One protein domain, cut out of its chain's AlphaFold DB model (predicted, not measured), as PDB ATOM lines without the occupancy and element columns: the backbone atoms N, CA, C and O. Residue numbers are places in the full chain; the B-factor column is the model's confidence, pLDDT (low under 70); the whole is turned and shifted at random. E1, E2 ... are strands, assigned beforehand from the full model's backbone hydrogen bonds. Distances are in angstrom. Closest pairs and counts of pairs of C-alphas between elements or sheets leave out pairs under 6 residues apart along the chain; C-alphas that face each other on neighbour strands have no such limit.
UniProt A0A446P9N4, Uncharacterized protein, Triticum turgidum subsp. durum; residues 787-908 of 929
ATOM      1  N   VAL A 787     133.672 107.865  65.700       65.38
ATOM      2  CA  VAL A 787     132.541 108.386  64.912       65.38
ATOM      3  C   VAL A 787     131.844 107.215  64.223       65.38
ATOM      4  O   VAL A 787     132.493 106.394  63.572       65.38
ATOM      5  N   ILE A 788     130.529 107.102  64.412       64.06
ATOM      6  CA  ILE A 788     129.719 105.978  63.930       64.06
ATOM      7  C   ILE A 788     128.574 106.517  63.077       64.06
ATOM      8  O   ILE A 788     127.702 107.213  63.591       64.06
ATOM      9  N   GLU A 789     128.533 106.124  61.808       57.03
ATOM     10  CA  GLU A 789     127.438 106.442  60.894       57.03
ATOM     11  C   GLU A 789     126.770 105.150  60.407       57.03
ATOM     12  O   GLU A 789     127.435 104.200  59.989       57.03
ATOM     13  N   SER A 790     125.434 105.117  60.414       53.38
ATOM     14  CA  SER A 790     124.632 104.057  59.776       53.38
ATOM     15  C   SER A 790     124.945 102.605  60.208       53.38
ATOM     16  O   SER A 790     124.876 101.684  59.389       53.38
ATOM     17  N   SER A 791     125.266 102.346  61.483       58.00
ATOM     18  CA  SER A 791     125.579 100.981  61.950       58.00
ATOM     19  C   SER A 791     124.346 100.082  62.141       58.00
ATOM     20  O   SER A 791     123.245 100.544  62.469       58.00
ATOM     21  N   HIS A 792     124.535  98.763  62.030       55.25
ATOM     22  CA  HIS A 792     123.556  97.748  62.437       55.25
ATOM     23  C   HIS A 792     124.120  96.831  63.534       55.25
ATOM     24  O   HIS A 792     125.014  96.032  63.286       55.25
ATOM     25  N   GLU A 793     123.557  96.985  64.737       55.53
ATOM     26  CA  GLU A 793     123.582  96.066  65.889       55.53
ATOM     27  C   GLU A 793     124.972  95.537  66.314       55.53
ATOM     28  O   GLU A 793     125.365  94.410  66.040       55.53
ATOM     29  N   GLY A 794     125.686  96.354  67.098       62.16
ATOM     30  CA  GLY A 794     126.913  95.980  67.817       62.16
ATOM     31  C   GLY A 794     127.106  96.807  69.098       62.16
ATOM     32  O   GLY A 794     126.368  97.764  69.330       62.16
ATOM     33  N   ASN A 795     128.084  96.457  69.943       68.62
ATOM     34  CA  ASN A 795     128.500  97.298  71.081       68.62
ATOM     35  C   ASN A 795     129.723  98.136  70.691       68.62
ATOM     36  O   ASN A 795     130.650  97.617  70.062       68.62
ATOM     37  N   THR A 796     129.761  99.392  71.139       68.06
ATOM     38  CA  THR A 796     130.841 100.333  70.826       68.06
ATOM     39  C   THR A 796     131.345 101.065  72.066       68.06
ATOM     40  O   THR A 796     130.565 101.544  72.897       68.06
ATOM     41  N   LYS A 797     132.670 101.173  72.196       68.88
ATOM     42  CA  LYS A 797     133.325 101.793  73.352       68.88
ATOM     43  C   LYS A 797     134.585 102.569  72.957       68.88
ATOM     44  O   LYS A 797     135.430 102.027  72.250       68.88
ATOM     45  N   SER A 798     134.738 103.806  73.436       71.38
ATOM     46  CA  SER A 798     135.993 104.557  73.256       71.38
ATOM     47  C   SER A 798     137.010 104.280  74.373       71.38
ATOM     48  O   SER A 798     136.653 103.911  75.500       71.38
ATOM     49  N   GLY A 799     138.292 104.419  74.033       64.88
ATOM     50  CA  GLY A 799     139.436 104.210  74.916       64.88
ATOM     51  C   GLY A 799     139.498 105.205  76.076       64.88
ATOM     52  O   GLY A 799     139.209 106.389  75.921       64.88
ATOM     53  N   GLY A 800     139.863 104.706  77.258       63.47
ATOM     54  CA  GLY A 800     140.075 105.504  78.470       63.47
ATOM     55  C   GLY A 800     141.549 105.597  78.864       63.47
ATOM     56  O   GLY A 800     142.405 104.960  78.253       63.47
ATOM     57  N   TYR A 801     141.844 106.359  79.912       69.44
ATOM     58  CA  TYR A 801     143.204 106.547  80.423       69.44
ATOM     59  C   TYR A 801     143.369 105.906  81.802       69.44
ATOM     60  O   TYR A 801     142.456 105.959  82.630       69.44
ATOM     61  N   GLY A 802     144.558 105.358  82.067       68.25
ATOM     62  CA  GLY A 802     145.012 104.998  83.408       68.25
ATOM     63  C   GLY A 802     145.168 106.211  84.334       68.25
ATOM     64  O   GLY A 802     144.771 107.327  84.007       68.25
ATOM     65  N   SER A 803     145.725 105.977  85.521       76.12
ATOM     66  CA  SER A 803     145.938 107.023  86.530       76.12
ATOM     67  C   SER A 803     147.173 107.878  86.216       76.12
ATOM     68  O   SER A 803     148.156 107.372  85.675       76.12
ATOM     69  N   GLY A 804     147.161 109.152  86.612       63.84
ATOM     70  CA  GLY A 804     148.321 110.048  86.514       63.84
ATOM     71  C   GLY A 804     148.676 110.510  85.097       63.84
ATOM     72  O   GLY A 804     149.848 110.752  84.823       63.84
ATOM     73  N   CYS A 805     147.707 110.584  84.180       67.31
ATOM     74  CA  CYS A 805     147.947 110.962  82.782       67.31
ATOM     75  C   CYS A 805     147.630 112.440  82.495       67.31
ATOM     76  O   CYS A 805     146.689 113.005  83.058       67.31
ATOM     77  N   GLY A 806     148.398 113.059  81.592       62.59
ATOM     78  CA  GLY A 806     148.273 114.486  81.251       62.59
ATOM     79  C   GLY A 806     147.225 114.824  80.180       62.59
ATOM     80  O   GLY A 806     146.705 115.936  80.178       62.59
ATOM     81  N   GLY A 807     146.905 113.882  79.285       63.16
ATOM     82  CA  GLY A 807     145.994 114.089  78.147       63.16
ATOM     83  C   GLY A 807     144.495 113.965  78.468       63.16
ATOM     84  O   GLY A 807     144.105 113.501  79.540       63.16
ATOM     85  N   SER A 808     143.650 114.362  77.509       65.50
ATOM     86  CA  SER A 808     142.177 114.270  77.594       65.50
ATOM     87  C   SER A 808     141.627 112.966  76.999       65.50
ATOM     88  O   SER A 808     142.106 112.486  75.969       65.50
ATOM     89  N   CYS A 809     140.586 112.410  77.624       66.88
ATOM     90  CA  CYS A 809     139.938 111.159  77.221       66.88
ATOM     91  C   CYS A 809     139.048 111.313  75.966       66.88
ATOM     92  O   CYS A 809     138.370 112.325  75.786       66.88
ATOM     93  N   SER A 810     139.024 110.289  75.104       68.94
ATOM     94  CA  SER A 810     138.393 110.334  73.776       68.94
ATOM     95  C   SER A 810     136.859 110.301  73.816       68.94
ATOM     96  O   SER A 810     136.250 109.454  74.483       68.94
ATOM     97  N   GLY A 811     136.225 111.184  73.043       69.12
ATOM     98  CA  GLY A 811     134.772 111.263  72.895       69.12
ATOM     99  C   GLY A 811     134.178 110.241  71.916       69.12
ATOM    100  O   GLY A 811     134.892 109.453  71.286       69.12
ATOM    101  N   MET A 812     132.850 110.261  71.795       75.06
ATOM    102  CA  MET A 812     132.082 109.423  70.867       75.06
ATOM    103  C   MET A 812     130.963 110.227  70.194       75.06
ATOM    104  O   MET A 812     130.225 110.929  70.881       75.06
ATOM    105  N   VAL A 813     130.813 110.072  68.880       76.25
ATOM    106  CA  VAL A 813     129.700 110.601  68.078       76.25
ATOM    107  C   VAL A 813     129.019 109.432  67.367       76.25
ATOM    108  O   VAL A 813     129.704 108.556  66.835       76.25
ATOM    109  N   ALA A 814     127.688 109.385  67.378       72.81
ATOM    110  CA  ALA A 814     126.916 108.360  66.681       72.81
ATOM    111  C   ALA A 814     125.675 108.953  66.001       72.81
ATOM    112  O   ALA A 814     124.792 109.470  66.684       72.81
ATOM    113  N   GLU A 815     125.582 108.814  64.680       75.81
ATOM    114  CA  GLU A 815     124.492 109.345  63.859       75.81
ATOM    115  C   GLU A 815     123.774 108.218  63.089       75.81
ATOM    116  O   GLU A 815     124.397 107.262  62.606       75.81
ATOM    117  N   GLY A 816     122.439 108.290  63.010       72.06
ATOM    118  CA  GLY A 816     121.599 107.399  62.192       72.06
ATOM    119  C   GLY A 816     121.720 105.894  62.498       72.06
ATOM    120  O   GLY A 816     121.369 105.053  61.668       72.06
ATOM    121  N   SER A 817     122.249 105.527  63.666       72.62
ATOM    122  CA  SER A 817     122.810 104.198  63.934       72.62
ATOM    123  C   SER A 817     121.935 103.331  64.844       72.62
ATOM    124  O   SER A 817     121.232 103.827  65.725       72.62
ATOM    125  N   LYS A 818     121.995 102.001  64.680       74.56
ATOM    126  CA  LYS A 818     121.480 101.027  65.661       74.56
ATOM    127  C   LYS A 818     122.643 100.435  66.453       74.56
ATOM    128  O   LYS A 818     123.476  99.732  65.882       74.56
ATOM    129  N   ILE A 819     122.671 100.673  67.760       72.25
ATOM    130  CA  ILE A 819     123.746 100.250  68.668       72.25
ATOM    131  C   ILE A 819     123.139  99.452  69.833       72.25
ATOM    132  O   ILE A 819     122.052  99.757  70.320       72.25
ATOM    133  N   GLY A 820     123.838  98.429  70.318       75.00
ATOM    134  CA  GLY A 820     123.551  97.813  71.611       75.00
ATOM    135  C   GLY A 820     123.976  98.762  72.732       75.00
ATOM    136  O   GLY A 820     123.259  99.697  73.099       75.00
ATOM    137  N   HIS A 821     125.182  98.551  73.251       76.25
ATOM    138  CA  HIS A 821     125.792  99.404  74.266       76.25
ATOM    139  C   HIS A 821     126.750 100.439  73.657       76.25
ATOM    140  O   HIS A 821     127.717 100.060  73.003       76.25
ATOM    141  N   ALA A 822     126.533 101.724  73.955       79.31
ATOM    142  CA  ALA A 822     127.442 102.831  73.650       79.31
ATOM    143  C   ALA A 822     128.109 103.349  74.939       79.31
ATOM    144  O   ALA A 822     127.416 103.664  75.916       79.31
ATOM    145  N   LYS A 823     129.448 103.442  74.978       79.12
ATOM    146  CA  LYS A 823     130.182 103.946  76.157       79.12
ATOM    147  C   LYS A 823     131.416 104.786  75.806       79.12
ATOM    148  O   LYS A 823     132.298 104.292  75.111       79.12
ATOM    149  N   SER A 824     131.550 105.994  76.362       79.94
ATOM    150  CA  SER A 824     132.789 106.780  76.216       79.94
ATOM    151  C   SER A 824     133.842 106.455  77.289       79.94
ATOM    152  O   SER A 824     133.535 105.960  78.383       79.94
ATOM    153  N   GLY A 825     135.107 106.690  76.946       73.75
ATOM    154  CA  GLY A 825     136.286 106.397  77.752       73.75
ATOM    155  C   GLY A 825     136.467 107.357  78.926       73.75
ATOM    156  O   GLY A 825     136.455 108.575  78.763       73.75
ATOM    157  N   GLY A 826     136.622 106.794  80.127       74.06
ATOM    158  CA  GLY A 826     136.899 107.536  81.361       74.06
ATOM    159  C   GLY A 826     138.382 107.586  81.703       74.06
ATOM    160  O   GLY A 826     139.179 106.813  81.168       74.06
ATOM    161  N   CYS A 827     138.731 108.488  82.614       75.50
ATOM    162  CA  CYS A 827     140.101 108.698  83.065       75.50
ATOM    163  C   CYS A 827     140.282 108.142  84.495       75.50
ATOM    164  O   CYS A 827     139.356 108.217  85.308       75.50
ATOM    165  N   GLY A 828     141.459 107.583  84.797       75.00
ATOM    166  CA  GLY A 828     141.846 107.101  86.128       75.00
ATOM    167  C   GLY A 828     141.968 108.218  87.173       75.00
ATOM    168  O   GLY A 828     141.471 109.322  86.973       75.00
ATOM    169  N   SER A 829     142.603 107.930  88.310       79.62
ATOM    170  CA  SER A 829     142.819 108.926  89.374       79.62
ATOM    171  C   SER A 829     144.037 109.809  89.083       79.62
ATOM    172  O   SER A 829     145.022 109.334  88.522       79.62
ATOM    173  N   GLY A 830     144.013 111.073  89.511       70.88
ATOM    174  CA  GLY A 830     145.156 111.990  89.399       70.88
ATOM    175  C   GLY A 830     145.468 112.478  87.978       70.88
ATOM    176  O   GLY A 830     146.616 112.812  87.701       70.88
ATOM    177  N   CYS A 831     144.498 112.467  87.059       72.12
ATOM    178  CA  CYS A 831     144.711 112.880  85.666       72.12
ATOM    179  C   CYS A 831     144.465 114.383  85.456       72.12
ATOM    180  O   CYS A 831     143.552 114.957  86.049       72.12
ATOM    181  N   GLY A 832     145.259 115.015  84.586       67.19
ATOM    182  CA  GLY A 832     145.165 116.451  84.291       67.19
ATOM    183  C   GLY A 832     144.041 116.819  83.315       67.19
ATOM    184  O   GLY A 832     143.357 117.819  83.525       67.19
ATOM    185  N   GLY A 833     143.832 116.005  82.274       67.00
ATOM    186  CA  GLY A 833     142.850 116.256  81.213       67.00
ATOM    187  C   GLY A 833     141.397 115.900  81.563       67.00
ATOM    188  O   GLY A 833     141.099 115.322  82.609       67.00
ATOM    189  N   GLY A 834     140.476 116.268  80.665       69.44
ATOM    190  CA  GLY A 834     139.030 116.044  80.815       69.44
ATOM    191  C   GLY A 834     138.552 114.671  80.329       69.44
ATOM    192  O   GLY A 834     139.175 114.049  79.469       69.44
ATOM    193  N   CYS A 835     137.417 114.209  80.857       74.94
ATOM    194  CA  CYS A 835     136.768 112.959  80.454       74.94
ATOM    195  C   CYS A 835     135.942 113.125  79.152       74.94
ATOM    196  O   CYS A 835     135.271 114.137  78.950       74.94
ATOM    197  N   GLY A 836     135.972 112.125  78.259       73.81
ATOM    198  CA  GLY A 836     135.447 112.240  76.889       73.81
ATOM    199  C   GLY A 836     133.917 112.300  76.787       73.81
ATOM    200  O   GLY A 836     133.219 111.403  77.278       73.81
ATOM    201  N   GLY A 837     133.397 113.339  76.126       76.88
ATOM    202  CA  GLY A 837     131.960 113.558  75.911       76.88
ATOM    203  C   GLY A 837     131.299 112.582  74.928       76.88
ATOM    204  O   GLY A 837     131.960 111.728  74.331       76.88
ATOM    205  N   MET A 838     129.980 112.697  74.774       79.94
ATOM    206  CA  MET A 838     129.185 111.840  73.890       79.94
ATOM    207  C   MET A 838     128.054 112.610  73.195       79.94
ATOM    208  O   MET A 838     127.287 113.297  73.866       79.94
ATOM    209  N   LEU A 839     127.926 112.436  71.880       81.00
ATOM    210  CA  LEU A 839     126.849 112.973  71.043       81.00
ATOM    211  C   LEU A 839     126.138 111.816  70.329       81.00
ATOM    212  O   LEU A 839     126.808 110.936  69.783       81.00
ATOM    213  N   ILE A 840     124.804 111.775  70.373       79.31
ATOM    214  CA  ILE A 840     124.003 110.738  69.703       79.31
ATOM    215  C   ILE A 840     122.806 111.369  68.991       79.31
ATOM    216  O   ILE A 840     121.905 111.894  69.641       79.31
ATOM    217  N   GLU A 841     122.764 111.241  67.671       77.56
ATOM    218  CA  GLU A 841     121.769 111.884  66.813       77.56
ATOM    219  C   GLU A 841     121.011 110.844  65.979       77.56
ATOM    220  O   GLU A 841     121.586 109.876  65.468       77.56
ATOM    221  N   HIS A 842     119.686 110.994  65.904       81.19
ATOM    222  CA  HIS A 842     118.749 110.154  65.141       81.19
ATOM    223  C   HIS A 842     118.938 108.622  65.273       81.19
ATOM    224  O   HIS A 842     118.554 107.843  64.396       81.19
ATOM    225  N   SER A 843     119.500 108.164  66.394       78.69
ATOM    226  CA  SER A 843     119.982 106.793  66.584       78.69
ATOM    227  C   SER A 843     119.101 105.983  67.540       78.69
ATOM    228  O   SER A 843     118.304 106.517  68.316       78.69
ATOM    229  N   LYS A 844     119.238 104.654  67.510       81.31
ATOM    230  CA  LYS A 844     118.587 103.721  68.444       81.31
ATOM    231  C   LYS A 844     119.643 102.974  69.254       81.31
ATOM    232  O   LYS A 844     120.410 102.211  68.671       81.31
ATOM    233  N   THR A 845     119.660 103.141  70.576       74.88
ATOM    234  CA  THR A 845     120.589 102.422  71.469       74.88
ATOM    235  C   THR A 845     119.856 101.582  72.516       74.88
ATOM    236  O   THR A 845     118.792 101.970  73.006       74.88
ATOM    237  N   SER A 846     120.410 100.434  72.921       79.88
ATOM    238  CA  SER A 846     119.876  99.712  74.088       79.88
ATOM    239  C   SER A 846     120.337 100.367  75.393       79.88
ATOM    240  O   SER A 846     119.553 100.504  76.334       79.88
ATOM    241  N   CYS A 847     121.589 100.832  75.460       78.56
ATOM    242  CA  CYS A 847     122.132 101.463  76.657       78.56
ATOM    243  C   CYS A 847     123.318 102.394  76.355       78.56
ATOM    244  O   CYS A 847     124.335 101.967  75.813       78.56
ATOM    245  N   THR A 848     123.246 103.630  76.844       81.38
ATOM    246  CA  THR A 848     124.217 104.705  76.615       81.38
ATOM    247  C   THR A 848     124.848 105.171  77.934       81.38
ATOM    248  O   THR A 848     124.136 105.435  78.908       81.38
ATOM    249  N   LYS A 849     126.184 105.274  78.010       82.12
ATOM    250  CA  LYS A 849     126.910 105.716  79.221       82.12
ATOM    251  C   LYS A 849     128.076 106.657  78.886       82.12
ATOM    252  O   LYS A 849     129.023 106.221  78.236       82.12
ATOM    253  N   SER A 850     128.055 107.898  79.378       82.06
ATOM    254  CA  SER A 850     129.223 108.786  79.262       82.06
ATOM    255  C   SER A 850     130.273 108.501  80.345       82.06
ATOM    256  O   SER A 850     130.076 107.685  81.255       82.06
ATOM    257  N   SER A 851     131.434 109.126  80.190       79.81
ATOM    258  CA  SER A 851     132.664 108.827  80.910       79.81
ATOM    259  C   SER A 851     132.734 109.452  82.310       79.81
ATOM    260  O   SER A 851     132.469 110.635  82.517       79.81
ATOM    261  N   SER A 852     133.132 108.642  83.292       76.50
ATOM    262  CA  SER A 852     133.420 109.063  84.670       76.50
ATOM    263  C   SER A 852     134.918 109.278  84.882       76.50
ATOM    264  O   SER A 852     135.716 108.526  84.316       76.50
ATOM    265  N   CYS A 853     135.287 110.216  85.753       77.88
ATOM    266  CA  CYS A 853     136.677 110.434  86.160       77.88
ATOM    267  C   CYS A 853     136.960 109.807  87.540       77.88
ATOM    268  O   CYS A 853     136.063 109.747  88.388       77.88
ATOM    269  N   GLY A 854     138.198 109.351  87.764       77.06
ATOM    270  CA  GLY A 854     138.698 108.886  89.065       77.06
ATOM    271  C   GLY A 854     138.783 109.997  90.120       77.06
ATOM    272  O   GLY A 854     138.176 111.053  89.971       77.06
ATOM    273  N   SER A 855     139.514 109.750  91.209       79.69
ATOM    274  CA  SER A 855     139.710 110.739  92.285       79.69
ATOM    275  C   SER A 855     140.919 111.640  92.004       79.69
ATOM    276  O   SER A 855     141.921 111.172  91.465       79.69
ATOM    277  N   GLY A 856     140.865 112.908  92.413       71.12
ATOM    278  CA  GLY A 856     141.985 113.850  92.298       71.12
ATOM    279  C   GLY A 856     142.283 114.347  90.878       71.12
ATOM    280  O   GLY A 856     143.428 114.683  90.592       71.12
ATOM    281  N   CYS A 857     141.304 114.346  89.969       74.56
ATOM    282  CA  CYS A 857     141.506 114.753  88.573       74.56
ATOM    283  C   CYS A 857     141.251 116.253  88.356       74.56
ATOM    284  O   CYS A 857     140.330 116.819  88.942       74.56
ATOM    285  N   GLY A 858     142.042 116.889  87.488       70.25
ATOM    286  CA  GLY A 858     141.921 118.313  87.158       70.25
ATOM    287  C   GLY A 858     140.750 118.632  86.223       70.25
ATOM    288  O   GLY A 858     140.039 119.609  86.444       70.25
ATOM    289  N   GLY A 859     140.523 117.797  85.204       69.00
ATOM    290  CA  GLY A 859     139.467 117.989  84.207       69.00
ATOM    291  C   GLY A 859     138.065 117.533  84.639       69.00
ATOM    292  O   GLY A 859     137.891 116.796  85.609       69.00
ATOM    293  N   GLY A 860     137.046 117.987  83.900       71.88
ATOM    294  CA  GLY A 860     135.631 117.664  84.145       71.88
ATOM    295  C   GLY A 860     135.180 116.301  83.608       71.88
ATOM    296  O   GLY A 860     135.810 115.723  82.719       71.88
ATOM    297  N   CYS A 861     134.063 115.802  84.139       75.69
ATOM    298  CA  CYS A 861     133.431 114.546  83.725       75.69
ATOM    299  C   CYS A 861     132.656 114.685  82.396       75.69
ATOM    300  O   CYS A 861     132.135 115.753  82.077       75.69
ATOM    301  N   GLY A 862     132.565 113.607  81.607       75.56
ATOM    302  CA  GLY A 862     132.076 113.681  80.225       75.56
ATOM    303  C   GLY A 862     130.573 113.951  80.112       75.56
ATOM    304  O   GLY A 862     129.753 113.136  80.550       75.56
ATOM    305  N   SER A 863     130.208 115.064  79.475       80.50
ATOM    306  CA  SER A 863     128.816 115.419  79.158       80.50
ATOM    307  C   SER A 863     128.230 114.579  78.017       80.50
ATOM    308  O   SER A 863     128.962 113.975  77.228       80.50
ATOM    309  N   MET A 864     126.899 114.538  77.936       80.50
ATOM    310  CA  MET A 864     126.138 113.805  76.926       80.50
ATOM    311  C   MET A 864     125.053 114.688  76.300       80.50
ATOM    312  O   MET A 864     124.281 115.315  77.026       80.50
ATOM    313  N   VAL A 865     124.969 114.681  74.972       83.12
ATOM    314  CA  VAL A 865     123.905 115.321  74.186       83.12
ATOM    315  C   VAL A 865     123.222 114.253  73.332       83.12
ATOM    316  O   VAL A 865     123.893 113.372  72.788       83.12
ATOM    317  N   MET A 866     121.890 114.289  73.256       78.50
ATOM    318  CA  MET A 866     121.102 113.374  72.425       78.50
ATOM    319  C   MET A 866     120.011 114.122  71.656       78.50
ATOM    320  O   MET A 866     119.162 114.756  72.281       78.50
ATOM    321  N   GLU A 867     119.978 113.974  70.334       80.75
ATOM    322  CA  GLU A 867     118.945 114.565  69.477       80.75
ATOM    323  C   GLU A 867     118.183 113.487  68.693       80.75
ATOM    324  O   GLU A 867     118.768 112.513  68.206       80.75
ATOM    325  N   GLY A 868     116.853 113.607  68.613       78.50
ATOM    326  CA  GLY A 868     115.985 112.748  67.791       78.50
ATOM    327  C   GLY A 868     116.096 111.229  68.029       78.50
ATOM    328  O   GLY A 868     115.703 110.439  67.167       78.50
ATOM    329  N   SER A 869     116.660 110.797  69.161       81.44
ATOM    330  CA  SER A 869     117.166 109.434  69.378       81.44
ATOM    331  C   SER A 869     116.285 108.600  70.317       81.44
ATOM    332  O   SER A 869     115.527 109.130  71.129       81.44
ATOM    333  N   LYS A 870     116.367 107.265  70.239       80.25
ATOM    334  CA  LYS A 870     115.642 106.336  71.131       80.25
ATOM    335  C   LYS A 870     116.610 105.456  71.913       80.25
ATOM    336  O   LYS A 870     117.315 104.650  71.313       80.25
ATOM    337  N   THR A 871     116.614 105.562  73.238       75.50
ATOM    338  CA  THR A 871     117.569 104.851  74.103       75.50
ATOM    339  C   THR A 871     116.855 103.999  75.157       75.50
ATOM    340  O   THR A 871     115.853 104.409  75.740       75.50
ATOM    341  N   GLY A 872     117.333 102.783  75.429       75.62
ATOM    342  CA  GLY A 872     116.751 101.937  76.483       75.62
ATOM    343  C   GLY A 872     117.107 102.431  77.890       75.62
ATOM    344  O   GLY A 872     116.226 102.676  78.714       75.62
ATOM    345  N   PHE A 873     118.401 102.630  78.152       78.56
ATOM    346  CA  PHE A 873     118.937 103.118  79.427       78.56
ATOM    347  C   PHE A 873     120.044 104.159  79.208       78.56
ATOM    348  O   PHE A 873     120.967 103.909  78.438       78.56
ATOM    349  N   THR A 874     120.027 105.280  79.930       80.31
ATOM    350  CA  THR A 874     121.002 106.376  79.758       80.31
ATOM    351  C   THR A 874     121.661 106.763  81.086       80.31
ATOM    352  O   THR A 874     120.974 106.916  82.096       80.31
ATOM    353  N   LYS A 875     122.988 106.952  81.127       80.19
ATOM    354  CA  LYS A 875     123.680 107.448  82.335       80.19
ATOM    355  C   LYS A 875     124.816 108.432  82.036       80.19
ATOM    356  O   LYS A 875     125.686 108.107  81.229       80.19
ATOM    357  N   SER A 876     124.858 109.574  82.735       80.44
ATOM    358  CA  SER A 876     125.998 110.506  82.659       80.44
ATOM    359  C   SER A 876     127.143 110.155  83.625       80.44
ATOM    360  O   SER A 876     126.981 109.404  84.597       80.44
ATOM    361  N   GLY A 877     128.328 110.684  83.323       77.00
ATOM    362  CA  GLY A 877     129.556 110.523  84.094       77.00
ATOM    363  C   GLY A 877     129.530 111.236  85.446       77.00
ATOM    364  O   GLY A 877     129.253 112.430  85.526       77.00
ATOM    365  N   GLY A 878     129.855 110.499  86.510       74.88
ATOM    366  CA  GLY A 878     130.138 111.056  87.838       74.88
ATOM    367  C   GLY A 878     131.641 111.180  88.090       74.88
ATOM    368  O   GLY A 878     132.430 110.528  87.401       74.88
ATOM    369  N   CYS A 879     132.026 111.982  89.080       76.12
ATOM    370  CA  CYS A 879     133.428 112.244  89.419       76.12
ATOM    371  C   CYS A 879     133.797 111.642  90.785       76.12
ATOM    372  O   CYS A 879     132.975 111.655  91.705       76.12
ATOM    373  N   GLY A 880     135.028 111.133  90.921       74.75
ATOM    374  CA  GLY A 880     135.601 110.697  92.200       74.75
ATOM    375  C   GLY A 880     135.820 111.847  93.191       74.75
ATOM    376  O   GLY A 880     135.436 112.983  92.934       74.75
ATOM    377  N   SER A 881     136.414 111.554  94.349       76.88
ATOM    378  CA  SER A 881     136.684 112.567  95.382       76.88
ATOM    379  C   SER A 881     137.850 113.485  94.998       76.88
ATOM    380  O   SER A 881     138.829 113.029  94.409       76.88
ATOM    381  N   GLY A 882     137.785 114.760  95.387       68.12
ATOM    382  CA  GLY A 882     138.886 115.720  95.225       68.12
ATOM    383  C   GLY A 882     139.146 116.204  93.793       68.12
ATOM    384  O   GLY A 882     140.274 116.583  93.492       68.12
ATOM    385  N   CYS A 883     138.161 116.152  92.891       72.12
ATOM    386  CA  CYS A 883     138.339 116.573  91.495       72.12
ATOM    387  C   CYS A 883     138.097 118.078  91.292       72.12
ATOM    388  O   CYS A 883     137.158 118.641  91.850       72.12
ATOM    389  N   GLY A 884     138.918 118.727  90.463       65.69
ATOM    390  CA  GLY A 884     138.800 120.155  90.142       65.69
ATOM    391  C   GLY A 884     137.654 120.474  89.175       65.69
ATOM    392  O   GLY A 884     136.996 121.501  89.324       65.69
ATOM    393  N   GLY A 885     137.388 119.587  88.213       65.31
ATOM    394  CA  GLY A 885     136.319 119.745  87.227       65.31
ATOM    395  C   GLY A 885     134.943 119.255  87.696       65.31
ATOM    396  O   GLY A 885     134.828 118.392  88.566       65.31
ATOM    397  N   GLY A 886     133.884 119.804  87.088       67.25
ATOM    398  CA  GLY A 886     132.491 119.482  87.418       67.25
ATOM    399  C   GLY A 886     131.985 118.136  86.881       67.25
ATOM    400  O   GLY A 886     132.595 117.514  86.005       67.25
ATOM    401  N   CYS A 887     130.838 117.696  87.406       71.81
ATOM    402  CA  CYS A 887     130.167 116.462  86.988       71.81
ATOM    403  C   CYS A 887     129.502 116.581  85.601       71.81
ATOM    404  O   CYS A 887     129.093 117.662  85.187       71.81
ATOM    405  N   GLY A 888     129.392 115.462  84.872       70.38
ATOM    406  CA  GLY A 888     128.956 115.463  83.472       70.38
ATOM    407  C   GLY A 888     127.466 115.780  83.316       70.38
ATOM    408  O   GLY A 888     126.620 115.148  83.963       70.38
ATOM    409  N   ASN A 889     127.140 116.723  82.433       77.12
ATOM    410  CA  ASN A 889     125.762 117.144  82.161       77.12
ATOM    411  C   ASN A 889     125.079 116.237  81.127       77.12
ATOM    412  O   ASN A 889     125.747 115.552  80.349       77.12
ATOM    413  N   MET A 890     123.745 116.235  81.116       76.94
ATOM    414  CA  MET A 890     122.947 115.549  80.098       76.94
ATOM    415  C   MET A 890     121.883 116.489  79.526       76.94
ATOM    416  O   MET A 890     121.065 117.013  80.282       76.94
ATOM    417  N   ALA A 891     121.883 116.659  78.207       79.56
ATOM    418  CA  ALA A 891     120.835 117.344  77.457       79.56
ATOM    419  C   ALA A 891     120.208 116.371  76.451       79.56
ATOM    420  O   ALA A 891     120.925 115.583  75.825       79.56
ATOM    421  N   SER A 892     118.885 116.399  76.300       72.56
ATOM    422  CA  SER A 892     118.204 115.613  75.273       72.56
ATOM    423  C   SER A 892     117.003 116.337  74.672       72.56
ATOM    424  O   SER A 892     116.042 116.626  75.390       72.56
ATOM    425  N   GLU A 893     117.037 116.517  73.355       72.94
ATOM    426  CA  GLU A 893     116.008 117.175  72.548       72.94
ATOM    427  C   GLU A 893     115.391 116.157  71.570       72.94
ATOM    428  O   GLU A 893     116.069 115.246  71.078       72.94
ATOM    429  N   GLY A 894     114.069 116.204  71.368       68.12
ATOM    430  CA  GLY A 894     113.333 115.291  70.472       68.12
ATOM    431  C   GLY A 894     113.498 113.777  70.739       68.12
ATOM    432  O   GLY A 894     113.146 112.953  69.892       68.12
ATOM    433  N   SER A 895     114.057 113.386  71.889       74.31
ATOM    434  CA  SER A 895     114.564 112.034  72.159       74.31
ATOM    435  C   SER A 895     113.709 111.268  73.176       74.31
ATOM    436  O   SER A 895     113.072 111.852  74.048       74.31
ATOM    437  N   LYS A 896     113.692 109.929  73.101       72.62
ATOM    438  CA  LYS A 896     112.913 109.057  74.003       72.62
ATOM    439  C   LYS A 896     113.805 108.034  74.701       72.62
ATOM    440  O   LYS A 896     114.233 107.063  74.077       72.62
ATOM    441  N   SER A 897     114.038 108.225  76.002       69.00
ATOM    442  CA  SER A 897     114.783 107.285  76.850       69.00
ATOM    443  C   SER A 897     113.861 106.459  77.754       69.00
ATOM    444  O   SER A 897     113.012 107.035  78.432       69.00
ATOM    445  N   GLY A 898     114.059 105.141  77.838       65.38
ATOM    446  CA  GLY A 898     113.285 104.260  78.725       65.38
ATOM    447  C   GLY A 898     113.578 104.463  80.219       65.38
ATOM    448  O   GLY A 898     112.667 104.428  81.042       65.38
ATOM    449  N   PHE A 899     114.842 104.709  80.574       72.62
ATOM    450  CA  PHE A 899     115.272 105.068  81.929       72.62
ATOM    451  C   PHE A 899     116.557 105.904  81.869       72.62
ATOM    452  O   PHE A 899     117.450 105.593  81.077       72.62
ATOM    453  N   ALA A 900     116.700 106.930  82.710       74.00
ATOM    454  CA  ALA A 900     117.880 107.797  82.702       74.00
ATOM    455  C   ALA A 900     118.359 108.179  84.113       74.00
ATOM    456  O   ALA A 900     117.564 108.256  85.049       74.00
ATOM    457  N   LYS A 901     119.673 108.388  84.282       74.12
ATOM    458  CA  LYS A 901     120.297 108.698  85.582       74.12
ATOM    459  C   LYS A 901     121.523 109.609  85.445       74.12
ATOM    460  O   LYS A 901     122.435 109.300  84.681       74.12
ATOM    461  N   SER A 902     121.597 110.681  86.228       73.00
ATOM    462  CA  SER A 902     122.784 111.545  86.297       73.00
ATOM    463  C   SER A 902     123.927 110.932  87.126       73.00
ATOM    464  O   SER A 902     123.734 110.031  87.954       73.00
ATOM    465  N   GLY A 903     125.151 111.395  86.867       67.25
ATOM    466  CA  GLY A 903     126.342 111.106  87.662       67.25
ATOM    467  C   GLY A 903     126.424 111.974  88.924       67.25
ATOM    468  O   GLY A 903     126.173 113.173  88.874       67.25
ATOM    469  N   GLY A 904     126.789 111.366  90.056       64.81
ATOM    470  CA  GLY A 904     127.071 112.081  91.306       64.81
ATOM    471  C   GLY A 904     128.545 112.479  91.435       64.81
ATOM    472  O   GLY A 904     129.402 111.914  90.751       64.81
ATOM    473  N   CYS A 905     128.831 113.417  92.336       69.56
ATOM    474  CA  CYS A 905     130.181 113.905  92.627       69.56
ATOM    475  C   CYS A 905     130.671 113.369  93.985       69.56
ATOM    476  O   CYS A 905     129.889 113.285  94.935       69.56
ATOM    477  N   GLY A 906     131.951 112.999  94.075       65.62
ATOM    478  CA  GLY A 906     132.603 112.602  95.323       65.62
ATOM    479  C   GLY A 906     132.834 113.769  96.292       65.62
ATOM    480  O   GLY A 906     132.587 114.935  95.989       65.62
ATOM    481  N   SER A 907     133.326 113.448  97.489       65.69
ATOM    482  CA  SER A 907     133.680 114.450  98.498       65.69
ATOM    483  C   SER A 907     134.832 115.352  98.030       65.69
ATOM    484  O   SER A 907     135.848 114.867  97.535       65.69
ATOM    485  N   GLY A 908     134.693 116.669  98.224       60.09
ATOM    486  CA  GLY A 908     135.762 117.644  97.970       60.09
ATOM    487  C   GLY A 908     135.970 118.062  96.508       60.09
ATOM    488  O   GLY A 908     137.071 118.483  96.173       60.09
TER     489      GLY A 908
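What this domain is: This is residues 787 to 908 of the 929 residues of an uncharacterized protein of Triticum turgidum subsp. durum (UniProt A0A446P9N4). With little regular structure, the printed part is a solenoid of stacked turns, its strands forming two sheets face to face, a sandwich at one end, and long unnamed stretches the rest. Its 122 residues hold no named helix and nine strands, E1 to E9; the sheets, E1 E2 E4 E6 E8 and E3 E5 E7 E9, are parallel. It is all strand, with 43 residues in named elements, and compact: radius of gyration of the C-alphas 13.9 A, spans 38 by 22 by 17 A.

Where its parts are: The larger sheet holds E1, residues 787 to 789, from C-alpha 787 at (132.541, 108.386, 64.912), E2, 812 to 815, E4, 838 to 841, E6, 864 to 867, and E8, 890 to 893. The other holds E3, 818 to 823, 13.9 A long, E5, 844 to 849, E7, 870 to 875, and E9, 896 to 901, ending at (120.297, 108.698, 85.582).

How they stand to each other: E2 and E4 are parallel at 1 degree, with N 814 and O 839 3.0 A apart. E3 and E5 are parallel at 2 degrees, with N 819 and O 844 2.9 A apart. The sheets' facing parts are 9.6 A apart, centre to centre.

The domain as a whole: The farthest C-alphas, of His 792 and Gly 908, are 42.5 A apart. The printed part has no cut. Links E1 to E2, E3 to E4, E5 to E6 and E7 to E8 are long. Mean pLDDT of the printed part is 72.7, with 40 residues under 70, among them 787 to 797.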